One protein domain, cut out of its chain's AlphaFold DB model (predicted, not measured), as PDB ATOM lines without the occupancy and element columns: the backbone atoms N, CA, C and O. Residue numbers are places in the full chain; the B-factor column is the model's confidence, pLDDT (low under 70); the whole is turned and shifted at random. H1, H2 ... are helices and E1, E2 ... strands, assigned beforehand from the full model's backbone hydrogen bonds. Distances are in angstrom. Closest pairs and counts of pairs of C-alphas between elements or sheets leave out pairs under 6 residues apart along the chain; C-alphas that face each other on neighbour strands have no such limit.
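What this domain is: This is residues 4 to 69 and 213 to 275 of the 283 residues of an uncharacterized protein of Clostridium chromiireducens (UniProt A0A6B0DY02). A small sheet of three strands, E1 E2 E3, covers part of the long helix H5, which runs through the middle of the domain, and four shorter helices, H1 to H4, are set loosely round H5. A short ladder of two strands, E4 and E5, lies beyond the sheet near E3, and from E5 the last stretch loops round to E6. The printed part has 129 residues, with five named helices and six named strands in the order E1 H1 H2 H3 H4 E2 E3 E4 H5 E5 E6; the class is mixed, helices and strands. The sheet E1 E2 E3 is mixed and E4 E5 is antiparallel. The whole is compact, with a radius of gyration of the C-alphas of 14.7 A and spans of 44 by 31 by 26 A.

How they stand to each other: E2, residues 63 to 69, is the inner strand between E1, residues 4 to 6, and E3, residues 213 to 215. E1 and E2 are parallel, with N 6 and O 67 2.9 A apart, within hydrogen-bond range. E2 and E3 are antiparallel, with N 214 and O 68 at 2.9 A. H5, residues 229 to 248, is on this sheet at a height over the sheet of 9.7 A; the closest C-alphas of H5 and E2 are those of Glu 233 and Ile 65, 6.1 A apart. It lies over E2 and runs across the strands, at 68 degrees to E2 on the local plane. H1, residues 11 to 19, only grazes the sheet. H1 and H4, residues 49 to 59, only just touch, with 3 pairs of C-alphas within 8 A, the closest being Tyr 19 and Ser 59 at 4.7 A. H2, residues 23 to 32, is close to but not clearly touching H5, about perpendicular at 89 degrees, with the C-alphas of Ile 30 and Ile 245 closest at 7.1 A. H3, residues 34 to 38, and H5 are near each other. E1, the helices H1 to H4 and E2 form a strand-helix-strand unit, two parallel neighbour strands with helices between. E4, residues 219 to 221, is antiparallel to E5, residues 259 to 262, with N 220 and O 261 at 2.7 A. E6, residues 273 to 275, pairs with no named strand. In H1, H2, H3, H4 and H5 every O i to N i+4 pair is within hydrogen-bond range.

Where its parts are: E1 begins at C-alpha 4, (44.657, 43.577, -34.104). H5 is 28.7 A long from C-alpha 229 at (47.825, 44.022, -20.815), E2 is 16.9 A, H4 15.2 A, H2 14.3 A and H1 11.5 A. E6 ends at C-alpha 275, (26.370, 45.014, -34.420).

The domain as a whole: The C-alphas farthest apart are those of Asp 32 and Gly 265, at 44.1 A. Residues 70 to 212 are not printed, and C-alphas 69 and 213 across the cut are 4.7 A apart. Of the links that are printed whole, none is long. The mean pLDDT of the printed part is 88.0; residues 60 to 63, 223, 225 and 255 are under 70.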
ATOM      1  N   ILE A   4      45.752  44.300 -33.448       86.38
ATOM      2  CA  ILE A   4      44.657  43.577 -34.104       86.38
ATOM      3  C   ILE A   4      43.350  43.674 -33.328       86.38
ATOM      4  O   ILE A   4      43.316  43.817 -32.102       86.38
ATOM      5  N   LYS A   5      42.256  43.559 -34.081       90.62
ATOM      6  CA  LYS A   5      40.896  43.527 -33.551       90.62
ATOM      7  C   LYS A   5      40.353  42.116 -33.673       90.62
ATOM      8  O   LYS A   5      40.234  41.608 -34.788       90.62
ATOM      9  N   VAL A   6      40.005  41.496 -32.551       89.81
ATOM     10  CA  VAL A   6      39.419  40.153 -32.557       89.81
ATOM     11  C   VAL A   6      37.899  40.228 -32.423       89.81
ATOM     12  O   VAL A   6      37.387  40.646 -31.386       89.81
ATOM     13  N   ASP A   7      37.168  39.804 -33.455       91.56
ATOM     14  CA  ASP A   7      35.716  39.639 -33.353       91.56
ATOM     15  C   ASP A   7      35.388  38.268 -32.764       91.56
ATOM     16  O   ASP A   7      35.390  37.247 -33.452       91.56
ATOM     17  N   SER A   8      35.089  38.241 -31.471       85.62
ATOM     18  CA  SER A   8      34.700  37.031 -30.747       85.62
ATOM     19  C   SER A   8      33.372  36.431 -31.216       85.62
ATOM     20  O   SER A   8      33.098  35.265 -30.938       85.62
ATOM     21  N   ASN A   9      32.558  37.189 -31.954       84.19
ATOM     22  CA  ASN A   9      31.319  36.692 -32.547       84.19
ATOM     23  C   ASN A   9      31.543  36.041 -33.918       84.19
ATOM     24  O   ASN A   9      30.638  35.391 -34.441       84.19
ATOM     25  N   ASN A  10      32.735  36.207 -34.493       88.44
ATOM     26  CA  ASN A  10      33.137  35.611 -35.757       88.44
ATOM     27  C   ASN A  10      34.627  35.239 -35.721       88.44
ATOM     28  O   ASN A  10      35.440  35.738 -36.500       88.44
ATOM     29  N   ILE A  11      34.985  34.369 -34.769       91.31
ATOM     30  CA  ILE A  11      36.381  34.065 -34.425       91.31
ATOM     31  C   ILE A  11      37.157  33.562 -35.638       91.31
ATOM     32  O   ILE A  11      38.244  34.061 -35.897       91.31
ATOM     33  N   TYR A  12      36.603  32.629 -36.417       91.38
ATOM     34  CA  TYR A  12      37.293  32.093 -37.595       91.38
ATOM     35  C   TYR A  12      37.591  33.175 -38.632       91.38
ATOM     36  O   TYR A  12      38.724  33.279 -39.094       91.38
ATOM     37  N   LYS A  13      36.605  34.024 -38.956       91.19
ATOM     38  CA  LYS A  13      36.825  35.150 -39.867       91.19
ATOM     39  C   LYS A  13      37.850  36.122 -39.299       91.19
ATOM     40  O   LYS A  13      38.727  36.569 -40.019       91.19
ATOM     41  N   SER A  14      37.767  36.418 -38.006       91.25
ATOM     42  CA  SER A  14      38.711  37.316 -37.356       91.25
ATOM     43  C   SER A  14      40.134  36.758 -37.364       91.25
ATOM     44  O   SER A  14      41.081  37.515 -37.564       91.25
ATOM     45  N   PHE A  15      40.305  35.448 -37.193       89.44
ATOM     46  CA  PHE A  15      41.616  34.822 -37.297       89.44
ATOM     47  C   PHE A  15      42.151  34.855 -38.731       89.44
ATOM     48  O   PHE A  15      43.319  35.174 -38.940       89.44
ATOM     49  N   TYR A  16      41.291  34.611 -39.716       91.50
ATOM     50  CA  TYR A  16      41.663  34.714 -41.121       91.50
ATOM     51  C   TYR A  16      42.061  36.146 -41.502       91.50
ATOM     52  O   TYR A  16      43.154  36.368 -42.011       91.50
ATOM     53  N   ASP A  17      41.225  37.134 -41.179       89.44
ATOM     54  CA  ASP A  17      41.447  38.534 -41.545       89.44
ATOM     55  C   ASP A  17      42.703  39.126 -40.865       89.44
ATOM     56  O   ASP A  17      43.386  39.968 -41.449       89.44
ATOM     57  N   ASN A  18      43.022  38.706 -39.630       88.25
ATOM     58  CA  ASN A  18      44.167  39.242 -38.884       88.25
ATOM     59  C   ASN A  18      45.468  38.455 -39.077       88.25
ATOM     60  O   ASN A  18      46.540  39.049 -38.967       88.25
ATOM     61  N   TYR A  19      45.389  37.144 -39.310       86.50
ATOM     62  CA  TYR A  19      46.553  36.252 -39.295       86.50
ATOM     63  C   TYR A  19      46.705  35.398 -40.557       86.50
ATOM     64  O   TYR A  19      47.674  34.655 -40.652       86.50
ATOM     65  N   GLY A  20      45.746  35.429 -41.487       88.94
ATOM     66  CA  GLY A  20      45.691  34.495 -42.616       88.94
ATOM     67  C   GLY A  20      45.370  33.052 -42.211       88.94
ATOM     68  O   GLY A  20      45.479  32.151 -43.035       88.94
ATOM     69  N   ILE A  21      44.976  32.818 -40.954       91.12
ATOM     70  CA  ILE A  21      44.734  31.479 -40.405       91.12
ATOM     71  C   ILE A  21      43.300  31.067 -40.718       91.12
ATOM     72  O   ILE A  21      42.345  31.691 -40.249       91.12
ATOM     73  N   SER A  22      43.149  30.005 -41.501       93.69
ATOM     74  CA  SER A  22      41.846  29.476 -41.884       93.69
ATOM     75  C   SER A  22      41.172  28.712 -40.739       93.69
ATOM     76  O   SER A  22      41.761  28.401 -39.698       93.69
ATOM     77  N   ARG A  23      39.897  28.370 -40.943       94.56
ATOM     78  CA  ARG A  23      39.175  27.461 -40.046       94.56
ATOM     79  C   ARG A  23      39.872  26.102 -39.943       94.56
ATOM     80  O   ARG A  23      39.995  25.580 -38.838       94.56
ATOM     81  N   ASP A  24      40.354  25.582 -41.067       94.69
ATOM     82  CA  ASP A  24      40.984  24.265 -41.145       94.69
ATOM     83  C   ASP A  24      42.324  24.239 -40.402       94.69
ATOM     84  O   ASP A  24      42.620  23.262 -39.718       94.69
ATOM     85  N   ASP A  25      43.086  25.335 -40.427       94.81
ATOM     86  CA  ASP A  25      44.319  25.476 -39.638       94.81
ATOM     87  C   ASP A  25      44.031  25.393 -38.131       94.81
ATOM     88  O   ASP A  25      44.673  24.644 -37.389       94.81
ATOM     89  N   LEU A  26      43.011  26.119 -37.657       93.94
ATOM     90  CA  LEU A  26      42.603  26.073 -36.249       93.94
ATOM     91  C   LEU A  26      42.106  24.681 -35.845       93.94
ATOM     92  O   LEU A  26      42.429  24.201 -34.758       93.94
ATOM     93  N   HIS A  27      41.330  24.027 -36.711       94.06
ATOM     94  CA  HIS A  27      40.826  22.673 -36.470       94.06
ATOM     95  C   HIS A  27      41.962  21.655 -36.437       94.06
ATOM     96  O   HIS A  27      42.000  20.830 -35.525       94.06
ATOM     97  N   LYS A  28      42.925  21.765 -37.355       94.69
ATOM     98  CA  LYS A  28      44.138  20.948 -37.370       94.69
ATOM     99  C   LYS A  28      44.937  21.109 -36.081       94.69
ATOM    100  O   LYS A  28      45.255  20.109 -35.449       94.69
ATOM    101  N   TYR A  29      45.185  22.344 -35.632       95.06
ATOM    102  CA  TYR A  29      45.869  22.577 -34.355       95.06
ATOM    103  C   TYR A  29      45.153  21.886 -33.189       95.06
ATOM    104  O   TYR A  29      45.796  21.261 -32.345       95.06
ATOM    105  N   ILE A  30      43.823  22.001 -33.128       93.62
ATOM    106  CA  ILE A  30      43.030  21.382 -32.062       93.62
ATOM    107  C   ILE A  30      43.122  19.859 -32.134       93.62
ATOM    108  O   ILE A  30      43.321  19.230 -31.098       93.62
ATOM    109  N   PHE A  31      43.023  19.277 -33.330       93.25
ATOM    110  CA  PHE A  31      43.136  17.837 -33.540       93.25
ATOM    111  C   PHE A  31      44.513  17.306 -33.115       93.25
ATOM    112  O   PHE A  31      44.591  16.378 -32.311       93.25
ATOM    113  N   ASP A  32      45.590  17.965 -33.550       94.25
ATOM    114  CA  ASP A  32      46.976  17.585 -33.241       94.25
ATOM    115  C   ASP A  32      47.310  17.707 -31.739       94.25
ATOM    116  O   ASP A  32      48.263  17.099 -31.253       94.25
ATOM    117  N   ASN A  33      46.533  18.491 -30.981       92.44
ATOM    118  CA  ASN A  33      46.753  18.752 -29.554       92.44
ATOM    119  C   ASN A  33      45.577  18.301 -28.669       92.44
ATOM    120  O   ASN A  33      45.478  18.716 -27.510       92.44
ATOM    121  N   LEU A  34      44.682  17.453 -29.188       87.81
ATOM    122  CA  LEU A  34      43.384  17.183 -28.572       87.81
ATOM    123  C   LEU A  34      43.496  16.643 -27.141       87.81
ATOM    124  O   LEU A  34      42.812  17.131 -26.245       87.81
ATOM    125  N   THR A  35      44.385  15.676 -26.905       85.31
ATOM    126  CA  THR A  35      44.584  15.076 -25.576       85.31
ATOM    127  C   THR A  35      44.968  16.127 -24.534       85.31
ATOM    128  O   THR A  35      44.390  16.165 -23.454       85.31
ATOM    129  N   GLU A  36      45.891  17.035 -24.863       86.38
ATOM    130  CA  GLU A  36      46.304  18.107 -23.949       86.38
ATOM    131  C   GLU A  36      45.164  19.105 -23.696       86.38
ATOM    132  O   GLU A  36      44.974  19.567 -22.570       86.38
ATOM    133  N   LEU A  37      44.391  19.423 -24.737       85.69
ATOM    134  CA  LEU A  37      43.312  20.409 -24.690       85.69
ATOM    135  C   LEU A  37      42.027  19.896 -24.023       85.69
ATOM    136  O   LEU A  37      41.237  20.709 -23.543       85.69
ATOM    137  N   LEU A  38      41.806  18.581 -23.975       79.38
ATOM    138  CA  LEU A  38      40.660  17.974 -23.288       79.38
ATOM    139  C   LEU A  38      40.945  17.638 -21.817       79.38
ATOM    140  O   LEU A  38      40.006  17.578 -21.028       79.38
ATOM    141  N   CYS A  39      42.211  17.476 -21.420       77.75
ATOM    142  CA  CYS A  39      42.612  17.150 -20.043       77.75
ATOM    143  C   CYS A  39      42.676  18.359 -19.083       77.75
ATOM    144  O   CYS A  39      43.298  18.273 -18.027       77.75
ATOM    145  N   VAL A  40      42.080  19.501 -19.436       78.75
ATOM    146  CA  VAL A  40      42.109  20.727 -18.620       78.75
ATOM    147  C   VAL A  40      40.768  21.001 -17.941       78.75
ATOM    148  O   VAL A  40      39.754  21.228 -18.597       78.75
ATOM    149  N   ASP A  41      40.792  21.100 -16.610       75.88
ATOM    150  CA  ASP A  41      39.592  21.335 -15.789       75.88
ATOM    151  C   ASP A  41      39.057  22.774 -15.872       75.88
ATOM    152  O   ASP A  41      37.919  23.065 -15.500       75.88
ATOM    153  N   SER A  42      39.880  23.719 -16.340       83.12
ATOM    154  CA  SER A  42      39.497  25.126 -16.453       83.12
ATOM    155  C   SER A  42      40.235  25.849 -17.574       83.12
ATOM    156  O   SER A  42      41.353  25.487 -17.943       83.12
ATOM    157  N   VAL A  43      39.657  26.961 -18.044       84.88
ATOM    158  CA  VAL A  43      40.277  27.845 -19.047       84.88
ATOM    159  C   VAL A  43      41.679  28.294 -18.619       84.88
ATOM    160  O   VAL A  43      42.572  28.389 -19.454       84.88
ATOM    161  N   LYS A  44      41.914  28.520 -17.317       83.44
ATOM    162  CA  LYS A  44      43.228  28.928 -16.786       83.44
ATOM    163  C   LYS A  44      44.310  27.861 -16.991       83.44
ATOM    164  O   LYS A  44      45.476  28.224 -17.139       83.44
ATOM    165  N   GLY A  45      43.923  26.583 -17.021       84.56
ATOM    166  CA  GLY A  45      44.819  25.446 -17.242       84.56
ATOM    167  C   GLY A  45      45.280  25.288 -18.692       84.56
ATOM    168  O   GLY A  45      46.280  24.617 -18.935       84.56
ATOM    169  N   ILE A  46      44.611  25.937 -19.652       89.00
ATOM    170  CA  ILE A  46      44.977  25.861 -21.070       89.00
ATOM    171  C   ILE A  46      46.365  26.482 -21.282       89.00
ATOM    172  O   ILE A  46      46.593  27.679 -21.041       89.00
ATOM    173  N   LYS A  47      47.299  25.657 -21.766       89.25
ATOM    174  CA  LYS A  47      48.658  26.061 -22.138       89.25
ATOM    175  C   LYS A  47      48.652  26.687 -23.534       89.25
ATOM    176  O   LYS A  47      48.679  26.011 -24.551       89.25
ATOM    177  N   ILE A  48      48.659  28.014 -23.574       91.19
ATOM    178  CA  ILE A  48      48.571  28.791 -24.824       91.19
ATOM    179  C   ILE A  48      49.904  29.046 -25.528       91.19
ATOM    180  O   ILE A  48      49.896  29.564 -26.636       91.19
ATOM    181  N   VAL A  49      51.051  28.711 -24.931       90.94
ATOM    182  CA  VAL A  49      52.358  29.010 -25.551       90.94
ATOM    183  C   VAL A  49      52.511  28.280 -26.889       90.94
ATOM    184  O   VAL A  49      52.902  28.901 -27.873       90.94
ATOM    185  N   LYS A  50      52.132  26.995 -26.947       91.88
ATOM    186  CA  LYS A  50      52.111  26.217 -28.196       91.88
ATOM    187  C   LYS A  50      51.177  26.844 -29.234       91.88
ATOM    188  O   LYS A  50      51.572  26.998 -30.382       91.88
ATOM    189  N   PHE A  51      49.991  27.278 -28.806       91.94
ATOM    190  CA  PHE A  51      48.997  27.891 -29.686       91.94
ATOM    191  C   PHE A  51      49.465  29.233 -30.252       91.94
ATOM    192  O   PHE A  51      49.384  29.466 -31.450       91.94
ATOM    193  N   ILE A  52      50.025  30.103 -29.411       90.62
ATOM    194  CA  ILE A  52      50.571  31.393 -29.845       90.62
ATOM    195  C   ILE A  52      51.737  31.181 -30.815       90.62
ATOM    196  O   ILE A  52      51.832  31.889 -31.812       90.62
ATOM    197  N   ASN A  53      52.614  30.206 -30.557       90.38
ATOM    198  CA  ASN A  53      53.700  29.884 -31.481       90.38
ATOM    199  C   ASN A  53      53.170  29.340 -32.813       90.38
ATOM    200  O   ASN A  53      53.679  29.731 -33.856       90.38
ATOM    201  N   TYR A  54      52.129  28.505 -32.785       91.25
ATOM    202  CA  TYR A  54      51.451  28.033 -33.992       91.25
ATOM    203  C   TYR A  54      50.881  29.196 -34.816       91.25
ATOM    204  O   TYR A  54      51.151  29.282 -36.009       91.25
ATOM    205  N   ILE A  55      50.194  30.145 -34.168       89.62
ATOM    206  CA  ILE A  55      49.692  31.361 -34.827       89.62
ATOM    207  C   ILE A  55      50.841  32.135 -35.475       89.62
ATOM    208  O   ILE A  55      50.760  32.452 -36.654       89.62
ATOM    209  N   LYS A  56      51.925  32.397 -34.734       88.38
ATOM    210  CA  LYS A  56      53.084  33.153 -35.239       88.38
ATOM    211  C   LYS A  56      53.765  32.491 -36.434       88.38
ATOM    212  O   LYS A  56      54.245  33.193 -37.318       88.38
ATOM    213  N   LEU A  57      53.840  31.158 -36.441       89.00
ATOM    214  CA  LEU A  57      54.421  30.402 -37.550       89.00
ATOM    215  C   LEU A  57      53.616  30.587 -38.839       89.00
ATOM    216  O   LEU A  57      54.215  30.672 -39.905       89.00
ATOM    217  N   LEU A  58      52.287  30.675 -38.733       86.69
ATOM    218  CA  LEU A  58      51.400  30.878 -39.879       86.69
ATOM    219  C   LEU A  58      51.260  32.351 -40.280       86.69
ATOM    220  O   LEU A  58      51.141  32.652 -41.462       86.69
ATOM    221  N   SER A  59      51.273  33.271 -39.314       82.69
ATOM    222  CA  SER A  59      50.970  34.685 -39.553       82.69
ATOM    223  C   SER A  59      52.169  35.524 -39.996       82.69
ATOM    224  O   SER A  59      51.980  36.686 -40.337       82.69
ATOM    225  N   HIS A  60      53.394  34.984 -39.930       69.38
ATOM    226  CA  HIS A  60      54.673  35.666 -40.206       69.38
ATOM    227  C   HIS A  60      54.935  36.972 -39.424       69.38
ATOM    228  O   HIS A  60      55.951  37.624 -39.650       69.38
ATOM    229  N   ASP A  61      54.077  37.321 -38.465       67.75
ATOM    230  CA  ASP A  61      54.110  38.588 -37.736       67.75
ATOM    231  C   ASP A  61      53.922  38.406 -36.228       67.75
ATOM    232  O   ASP A  61      53.245  37.495 -35.741       67.75
ATOM    233  N   HIS A  62      54.509  39.334 -35.471       61.31
ATOM    234  CA  HIS A  62      54.315  39.434 -34.032       61.31
ATOM    235  C   HIS A  62      53.039  40.230 -33.750       61.31
ATOM    236  O   HIS A  62      53.003  41.451 -33.910       61.31
ATOM    237  N   VAL A  63      51.991  39.530 -33.328       69.75
ATOM    238  CA  VAL A  63      50.650  40.105 -33.238       69.75
ATOM    239  C   VAL A  63      50.192  40.185 -31.788       69.75
ATOM    240  O   VAL A  63      50.356  39.218 -31.043       69.75
ATOM    241  N   SER A  64      49.646  41.343 -31.404       83.75
ATOM    242  CA  SER A  64      49.060  41.566 -30.086       83.75
ATOM    243  C   SER A  64      47.594  41.966 -30.185       83.75
ATOM    244  O   SER A  64      47.219  42.746 -31.064       83.75
ATOM    245  N   ILE A  65      46.759  41.391 -29.314       89.81
ATOM    246  CA  ILE A  65      45.323  41.693 -29.284       89.81
ATOM    247  C   ILE A  65      45.109  43.047 -28.609       89.81
ATOM    248  O   ILE A  65      45.141  43.140 -27.384       89.81
ATOM    249  N   ASP A  66      44.815  44.067 -29.414       91.00
ATOM    250  CA  ASP A  66      44.596  45.434 -28.934       91.00
ATOM    251  C   ASP A  66      43.124  45.697 -28.639       91.00
ATOM    252  O   ASP A  66      42.797  46.380 -27.669       91.00
ATOM    253  N   ARG A  67      42.220  45.144 -29.458       94.06
ATOM    254  CA  ARG A  67      40.770  45.303 -29.279       94.06
ATOM    255  C   ARG A  67      40.044  43.972 -29.396       94.06
ATOM    256  O   ARG A  67      40.417  43.109 -30.190       94.06
ATOM    257  N   ILE A  68      38.968  43.833 -28.637       95.69
ATOM    258  CA  ILE A  68      38.090  42.661 -28.639       95.69
ATOM    259  C   ILE A  68      36.636  43.113 -28.788       95.69
ATOM    260  O   ILE A  68      36.270  44.193 -28.315       95.69
ATOM    261  N   THR A  69      35.805  42.299 -29.431       96.25
ATOM    262  CA  THR A  69      34.351  42.475 -29.368       96.25
ATOM    263  C   THR A  69      33.829  42.082 -27.982       96.25
ATOM    264  O   THR A  69      34.168  41.026 -27.450       96.25
ATOM    265  N   TRP A 213      33.365  47.282 -29.934       97.06
ATOM    266  CA  TRP A 213      34.808  47.170 -29.776       97.06
ATOM    267  C   TRP A 213      35.274  47.784 -28.459       97.06
ATOM    268  O   TRP A 213      34.931  48.919 -28.142       97.06
ATOM    269  N   ALA A 214      36.125  47.071 -27.726       95.94
ATOM    270  CA  ALA A 214      36.765  47.581 -26.520       95.94
ATOM    271  C   ALA A 214      38.271  47.332 -26.558       95.94
ATOM    272  O   ALA A 214      38.715  46.252 -26.957       95.94
ATOM    273  N   ASP A 215      39.051  48.315 -26.115       94.56
ATOM    274  CA  ASP A 215      40.501  48.164 -26.010       94.56
ATOM    275  C   ASP A 215      40.844  47.239 -24.845       94.56
ATOM    276  O   ASP A 215      40.290  47.367 -23.749       94.56
ATOM    277  N   VAL A 216      41.802  46.336 -25.035       93.25
ATOM    278  CA  VAL A 216      42.217  45.375 -24.002       93.25
ATOM    279  C   VAL A 216      42.743  46.085 -22.746       93.25
ATOM    280  O   VAL A 216      42.572  45.613 -21.614       93.25
ATOM    281  N   ASP A 217      43.303  47.281 -22.895       91.81
ATOM    282  CA  ASP A 217      43.706  48.108 -21.760       91.81
ATOM    283  C   ASP A 217      42.525  48.667 -20.970       91.81
ATOM    284  O   ASP A 217      42.643  48.854 -19.756       91.81
ATOM    285  N   ASN A 218      41.373  48.842 -21.610       92.81
ATOM    286  CA  ASN A 218      40.162  49.418 -21.037       92.81
ATOM    287  C   ASN A 218      39.167  48.385 -20.506       92.81
ATOM    288  O   ASN A 218      38.152  48.773 -19.936       92.81
ATOM    289  N   ILE A 219      39.476  47.090 -20.605       93.44
ATOM    290  CA  ILE A 219      38.639  46.019 -20.051       93.44
ATOM    291  C   ILE A 219      39.196  45.431 -18.753       93.44
ATOM    292  O   ILE A 219      40.401  45.448 -18.492       93.44
ATOM    293  N   THR A 220      38.328  44.830 -17.954       91.75
ATOM    294  CA  THR A 220      38.664  44.018 -16.786       91.75
ATOM    295  C   THR A 220      37.846  42.730 -16.806       91.75
ATOM    296  O   THR A 220      36.708  42.709 -17.267       91.75
ATOM    297  N   PHE A 221      38.440  41.645 -16.317       89.00
ATOM    298  CA  PHE A 221      37.736  40.382 -16.106       89.00
ATOM    299  C   PHE A 221      37.279  40.326 -14.650       89.00
ATOM    300  O   PHE A 221      38.089  40.603 -13.759       89.00
ATOM    301  N   ASP A 222      36.033  39.920 -14.395       76.56
ATOM    302  CA  ASP A 222      35.435  39.878 -13.048       76.56
ATOM    303  C   ASP A 222      36.333  39.229 -11.993       76.56
ATOM    304  O   ASP A 222      36.544  39.769 -10.907       76.56
ATOM    305  N   ASN A 223      36.941  38.102 -12.358       68.88
ATOM    306  CA  ASN A 223      37.768  37.299 -11.464       68.88
ATOM    307  C   ASN A 223      39.258  37.679 -11.502       68.88
ATOM    308  O   ASN A 223      40.096  36.932 -10.991       68.88
ATOM    309  N   SER A 224      39.639  38.762 -12.187       73.19
ATOM    310  CA  SER A 224      41.044  39.128 -12.419       73.19
ATOM    311  C   SER A 224      41.220  40.622 -12.746       73.19
ATOM    312  O   SER A 224      41.708  40.996 -13.812       73.19
ATOM    313  N   LYS A 225      40.849  41.494 -11.800       67.25
ATOM    314  CA  LYS A 225      40.900  42.961 -11.967       67.25
ATOM    315  C   LYS A 225      42.309  43.544 -12.154       67.25
ATOM    316  O   LYS A 225      42.454  44.577 -12.793       67.25
ATOM    317  N   TYR A 226      43.344  42.873 -11.642       76.06
ATOM    318  CA  TYR A 226      44.730  43.379 -11.613       76.06
ATOM    319  C   TYR A 226      45.637  42.797 -12.710       76.06
ATOM    320  O   TYR A 226      46.860  42.751 -12.563       76.06
ATOM    321  N   LEU A 227      45.066  42.286 -13.805       84.94
ATOM    322  CA  LEU A 227      45.877  41.811 -14.927       84.94
ATOM    323  C   LEU A 227      46.432  42.995 -15.721       84.94
ATOM    324  O   LEU A 227      45.687  43.881 -16.132       84.94
ATOM    325  N   ASN A 228      47.737  42.967 -15.986       87.62
ATOM    326  CA  ASN A 228      48.347  43.834 -16.993       87.62
ATOM    327  C   ASN A 228      47.939  43.397 -18.415       87.62
ATOM    328  O   ASN A 228      47.425  42.290 -18.597       87.62
ATOM    329  N   ALA A 229      48.196  44.246 -19.414       85.31
ATOM    330  CA  ALA A 229      47.825  44.022 -20.815       85.31
ATOM    331  C   ALA A 229      48.217  42.621 -21.326       85.31
ATOM    332  O   ALA A 229      47.362  41.845 -21.743       85.31
ATOM    333  N   LYS A 230      49.487  42.234 -21.149       87.56
ATOM    334  CA  LYS A 230      50.010  40.920 -21.563       87.56
ATOM    335  C   LYS A 230      49.276  39.747 -20.908       87.56
ATOM    336  O   LYS A 230      49.005  38.730 -21.540       87.56
ATOM    337  N   ARG A 231      48.938  39.854 -19.619       90.62
ATOM    338  CA  ARG A 231      48.173  38.810 -18.920       90.62
ATOM    339  C   ARG A 231      46.719  38.751 -19.394       90.62
ATOM    340  O   ARG A 231      46.176  37.648 -19.455       90.62
ATOM    341  N   LYS A 232      46.102  39.890 -19.731       91.75
ATOM    342  CA  LYS A 232      44.759  39.931 -20.336       91.75
ATOM    343  C   LYS A 232      44.763  39.280 -21.711       91.75
ATOM    344  O   LYS A 232      43.936  38.416 -21.960       91.75
ATOM    345  N   GLU A 233      45.735  39.609 -22.550       90.75
ATOM    346  CA  GLU A 233      45.943  38.983 -23.858       90.75
ATOM    347  C   GLU A 233      46.087  37.458 -23.746       90.75
ATOM    348  O   GLU A 233      45.394  36.698 -24.418       90.75
ATOM    349  N   PHE A 234      46.927  36.985 -22.826       91.56
ATOM    350  CA  PHE A 234      47.094  35.553 -22.574       91.56
ATOM    351  C   PHE A 234      45.788  34.892 -22.123       91.56
ATOM    352  O   PHE A 234      45.523  33.732 -22.433       91.56
ATOM    353  N   LEU A 235      44.972  35.600 -21.348       92.31
ATOM    354  CA  LEU A 235      43.667  35.109 -20.934       92.31
ATOM    355  C   LEU A 235      42.665  35.105 -22.101       92.31
ATOM    356  O   LEU A 235      41.913  34.143 -22.233       92.31
ATOM    357  N   LEU A 236      42.703  36.107 -22.982       93.25
ATOM    358  CA  LEU A 236      41.901  36.151 -24.206       93.25
ATOM    359  C   LEU A 236      42.219  34.963 -25.114       93.25
ATOM    360  O   LEU A 236      41.299  34.239 -25.477       93.25
ATOM    361  N   TYR A 237      43.495  34.676 -25.395       92.81
ATOM    362  CA  TYR A 237      43.871  33.494 -26.182       92.81
ATOM    363  C   TYR A 237      43.339  32.190 -25.579       92.81
ATOM    364  O   TYR A 237      42.867  31.325 -26.314       92.81
ATOM    365  N   ARG A 238      43.363  32.052 -24.245       92.56
ATOM    366  CA  ARG A 238      42.787  30.878 -23.568       92.56
ATOM    367  C   ARG A 238      41.285  30.780 -23.795       92.56
ATOM    368  O   ARG A 238      40.804  29.697 -24.108       92.56
ATOM    369  N   TYR A 239      40.552  31.882 -23.638       92.94
ATOM    370  CA  TYR A 239      39.110  31.886 -23.860       92.94
ATOM    371  C   TYR A 239      38.745  31.619 -25.319       92.94
ATOM    372  O   TYR A 239      37.835  30.835 -25.563       92.94
ATOM    373  N   LEU A 240      39.457  32.223 -26.274       92.56
ATOM    374  CA  LEU A 240      39.238  32.006 -27.706       92.56
ATOM    375  C   LEU A 240      39.457  30.534 -28.070       92.56
ATOM    376  O   LEU A 240      38.579  29.915 -28.663       92.56
ATOM    377  N   LEU A 241      40.579  29.946 -27.643       91.62
ATOM    378  CA  LEU A 241      40.869  28.533 -27.887       91.62
ATOM    379  C   LEU A 241      39.840  27.621 -27.206       91.62
ATOM    380  O   LEU A 241      39.329  26.700 -27.838       91.62
ATOM    381  N   ALA A 242      39.487  27.906 -25.947       90.88
ATOM    382  CA  ALA A 242      38.441  27.175 -25.239       90.88
ATOM    383  C   ALA A 242      37.121  27.207 -26.016       90.88
ATOM    384  O   ALA A 242      36.516  26.161 -26.219       90.88
ATOM    385  N   PHE A 243      36.691  28.380 -26.480       90.62
ATOM    386  CA  PHE A 243      35.451  28.524 -27.234       90.62
ATOM    387  C   PHE A 243      35.460  27.695 -28.520       90.62
ATOM    388  O   PHE A 243      34.517  26.943 -28.744       90.62
ATOM    389  N   ILE A 244      36.535  27.758 -29.315       90.25
ATOM    390  CA  ILE A 244      36.648  26.982 -30.563       90.25
ATOM    391  C   ILE A 244      36.547  25.474 -30.273       90.25
ATOM    392  O   ILE A 244      35.810  24.767 -30.956       90.25
ATOM    393  N   ILE A 245      37.211  24.977 -29.218       88.62
ATOM    394  CA  ILE A 245      37.106  23.566 -28.796       88.62
ATOM    395  C   ILE A 245      35.659  23.216 -28.417       88.62
ATOM    396  O   ILE A 245      35.147  22.176 -28.824       88.62
ATOM    397  N   LYS A 246      34.993  24.079 -27.641       85.50
ATOM    398  CA  LYS A 246      33.603  23.882 -27.193       85.50
ATOM    399  C   LYS A 246      32.586  23.954 -28.338       85.50
ATOM    400  O   LYS A 246      31.503  23.379 -28.236       85.50
ATOM    401  N   GLU A 247      32.916  24.670 -29.408       85.25
ATOM    402  CA  GLU A 247      32.126  24.715 -30.635       85.25
ATOM    403  C   GLU A 247      32.310  23.444 -31.475       85.25
ATOM    404  O   GLU A 247      31.327  22.915 -31.986       85.25
ATOM    405  N   LEU A 248      33.543  22.934 -31.570       84.62
ATOM    406  CA  LEU A 248      33.884  21.697 -32.281       84.62
ATOM    407  C   LEU A 248      33.318  20.435 -31.623       84.62
ATOM    408  O   LEU A 248      32.862  19.531 -32.317       84.62
ATOM    409  N   TYR A 249      33.346  20.376 -30.293       80.25
ATOM    410  CA  TYR A 249      32.814  19.272 -29.498       80.25
ATOM    411  C   TYR A 249      31.617  19.795 -28.713       80.25
ATOM    412  O   TYR A 249      31.846  20.272 -27.611       80.25
ATOM    413  N   PRO A 250      30.378  19.753 -29.236       74.06
ATOM    414  CA  PRO A 250      29.239  20.577 -28.802       74.06
ATOM    415  C   PRO A 250      28.906  20.509 -27.299       74.06
ATOM    416  O   PRO A 250      27.987  19.825 -26.861       74.06
ATOM    417  N   ASN A 251      29.655  21.243 -26.484       77.62
ATOM    418  CA  ASN A 251      29.532  21.302 -25.027       77.62
ATOM    419  C   ASN A 251      29.773  22.735 -24.521       77.62
ATOM    420  O   ASN A 251      30.177  22.948 -23.369       77.62
ATOM    421  N   TRP A 252      29.534  23.715 -25.399       77.19
ATOM    422  CA  TRP A 252      29.431  25.122 -25.033       77.19
ATOM    423  C   TRP A 252      28.328  25.319 -23.998       77.19
ATOM    424  O   TRP A 252      27.242  24.752 -24.088       77.19
ATOM    425  N   GLN A 253      28.638  26.136 -23.002       74.88
ATOM    426  CA  GLN A 253      27.746  26.468 -21.908       74.88
ATOM    427  C   GLN A 253      27.866  27.968 -21.675       74.88
ATOM    428  O   GLN A 253      28.939  28.436 -21.290       74.88
ATOM    429  N   ALA A 254      26.786  28.711 -21.926       70.50
ATOM    430  CA  ALA A 254      26.781  30.171 -21.848       70.50
ATOM    431  C   ALA A 254      27.238  30.694 -20.470       70.50
ATOM    432  O   ALA A 254      27.983  31.665 -20.420       70.50
ATOM    433  N   TYR A 255      26.968  29.979 -19.375       67.62
ATOM    434  CA  TYR A 255      27.422  30.365 -18.032       67.62
ATOM    435  C   TYR A 255      28.952  30.329 -17.848       67.62
ATOM    436  O   TYR A 255      29.489  30.862 -16.880       67.62
ATOM    437  N   LYS A 256      29.690  29.696 -18.773       80.56
ATOM    438  CA  LYS A 256      31.166  29.709 -18.816       80.56
ATOM    439  C   LYS A 256      31.726  30.862 -19.652       80.56
ATOM    440  O   LYS A 256      32.948  31.005 -19.750       80.56
ATOM    441  N   ASN A 257      30.861  31.673 -20.254       87.75
ATOM    442  CA  ASN A 257      31.224  32.867 -20.998       87.75
ATOM    443  C   ASN A 257      31.733  33.940 -20.029       87.75
ATOM    444  O   ASN A 257      31.000  34.342 -19.123       87.75
ATOM    445  N   PRO A 258      32.986  34.401 -20.158       90.50
ATOM    446  CA  PRO A 258      33.520  35.358 -19.206       90.50
ATOM    447  C   PRO A 258      32.820  36.708 -19.337       90.50
ATOM    448  O   PRO A 258      32.754  37.285 -20.426       90.50
ATOM    449  N   MET A 259      32.378  37.231 -18.196       91.50
ATOM    450  CA  MET A 259      31.959  38.619 -18.093       91.50
ATOM    451  C   MET A 259      33.185  39.536 -18.181       91.50
ATOM    452  O   MET A 259      34.200  39.334 -17.502       91.50
ATOM    453  N   ILE A 260      33.075  40.533 -19.049       93.31
ATOM    454  CA  ILE A 260      34.058  41.578 -19.293       93.31
ATOM    455  C   ILE A 260      33.420  42.910 -18.910       93.31
ATOM    456  O   ILE A 260      32.328  43.240 -19.370       93.31
ATOM    457  N   ARG A 261      34.116  43.692 -18.086       93.06
ATOM    458  CA  ARG A 261      33.695  45.039 -17.694       93.06
ATOM    459  C   ARG A 261      34.620  46.075 -18.301       93.06
ATOM    460  O   ARG A 261      35.837  45.896 -18.244       93.06
ATOM    461  N   LEU A 262      34.080  47.171 -18.817       93.94
ATOM    462  CA  LEU A 262      34.896  48.354 -19.089       93.94
ATOM    463  C   LEU A 262      35.405  48.955 -17.775       93.94
ATOM    464  O   LEU A 262      34.783  48.781 -16.730       93.94
ATOM    465  N   LYS A 263      36.538  49.659 -17.806       91.38
ATOM    466  CA  LYS A 263      37.002  50.436 -16.649       91.38
ATOM    467  C   LYS A 263      35.935  51.447 -16.213       91.38
ATOM    468  O   LYS A 263      35.166  51.948 -17.034       91.38
ATOM    469  N   ASP A 264      35.916  51.751 -14.918       86.94
ATOM    470  CA  ASP A 264      34.958  52.692 -14.337       86.94
ATOM    471  C   ASP A 264      34.979  54.051 -15.053       86.94
ATOM    472  O   ASP A 264      36.038  54.625 -15.305       86.94
ATOM    473  N   GLY A 265      33.785  54.573 -15.346       86.94
ATOM    474  CA  GLY A 265      33.591  55.878 -15.983       86.94
ATOM    475  C   GLY A 265      33.684  55.888 -17.509       86.94
ATOM    476  O   GLY A 265      33.472  56.944 -18.099       86.94
ATOM    477  N   LEU A 266      33.967  54.751 -18.151       95.19
ATOM    478  CA  LEU A 266      33.942  54.653 -19.609       95.19
ATOM    479  C   LEU A 266      32.529  54.376 -20.129       95.19
ATOM    480  O   LEU A 266      31.884  53.409 -19.718       95.19
ATOM    481  N   ASP A 267      32.100  55.206 -21.074       97.12
ATOM    482  CA  ASP A 267      30.971  54.932 -21.963       97.12
ATOM    483  C   ASP A 267      31.458  54.131 -23.181       97.12
ATOM    484  O   ASP A 267      32.642  54.145 -23.523       97.12
ATOM    485  N   VAL A 268      30.541  53.447 -23.861       97.50
ATOM    486  CA  VAL A 268      30.794  52.892 -25.195       97.50
ATOM    487  C   VAL A 268      30.374  53.932 -26.215       97.50
ATOM    488  O   VAL A 268      29.184  54.238 -26.321       97.50
ATOM    489  N   SER A 269      31.329  54.433 -26.993       96.88
ATOM    490  CA  SER A 269      31.001  55.333 -28.091       96.88
ATOM    491  C   SER A 269      30.154  54.621 -29.140       96.88
ATOM    492  O   SER A 269      30.421  53.470 -29.504       96.88
ATOM    493  N   ARG A 270      29.172  55.324 -29.702       95.44
ATOM    494  CA  ARG A 270      28.370  54.831 -30.822       95.44
ATOM    495  C   ARG A 270      29.222  54.319 -31.988       95.44
ATOM    496  O   ARG A 270      28.848  53.331 -32.625       95.44
ATOM    497  N   THR A 271      30.371  54.940 -32.257       96.38
ATOM    498  CA  THR A 271      31.274  54.531 -33.347       96.38
ATOM    499  C   THR A 271      31.951  53.183 -33.103       96.38
ATOM    500  O   THR A 271      32.439  52.565 -34.046       96.38
ATOM    501  N   ASP A 272      31.977  52.706 -31.856       97.06
ATOM    502  CA  ASP A 272      32.506  51.388 -31.509       97.06
ATOM    503  C   ASP A 272      31.447  50.283 -31.569       97.06
ATOM    504  O   ASP A 272      31.803  49.103 -31.610       97.06
ATOM    505  N   ILE A 273      30.159  50.643 -31.612       97.38
ATOM    506  CA  ILE A 273      29.050  49.703 -31.782       97.38
ATOM    507  C   ILE A 273      28.989  49.259 -33.245       97.38
ATOM    508  O   ILE A 273      28.681  50.047 -34.140       97.38
ATOM    509  N   HIS A 274      29.242  47.974 -33.484       94.81
ATOM    510  CA  HIS A 274      29.346  47.420 -34.838       94.81
ATOM    511  C   HIS A 274      28.255  46.405 -35.183       94.81
ATOM    512  O   HIS A 274      28.065  46.089 -36.356       94.81
ATOM    513  N   ARG A 275      27.497  45.925 -34.190       95.88
ATOM    514  CA  ARG A 275      26.370  45.014 -34.420       95.88
ATOM    515  C   ARG A 275      25.267  45.241 -33.399       95.88
ATOM    516  O   ARG A 275      25.536  45.293 -32.202       95.88
TER     517      ARG A 275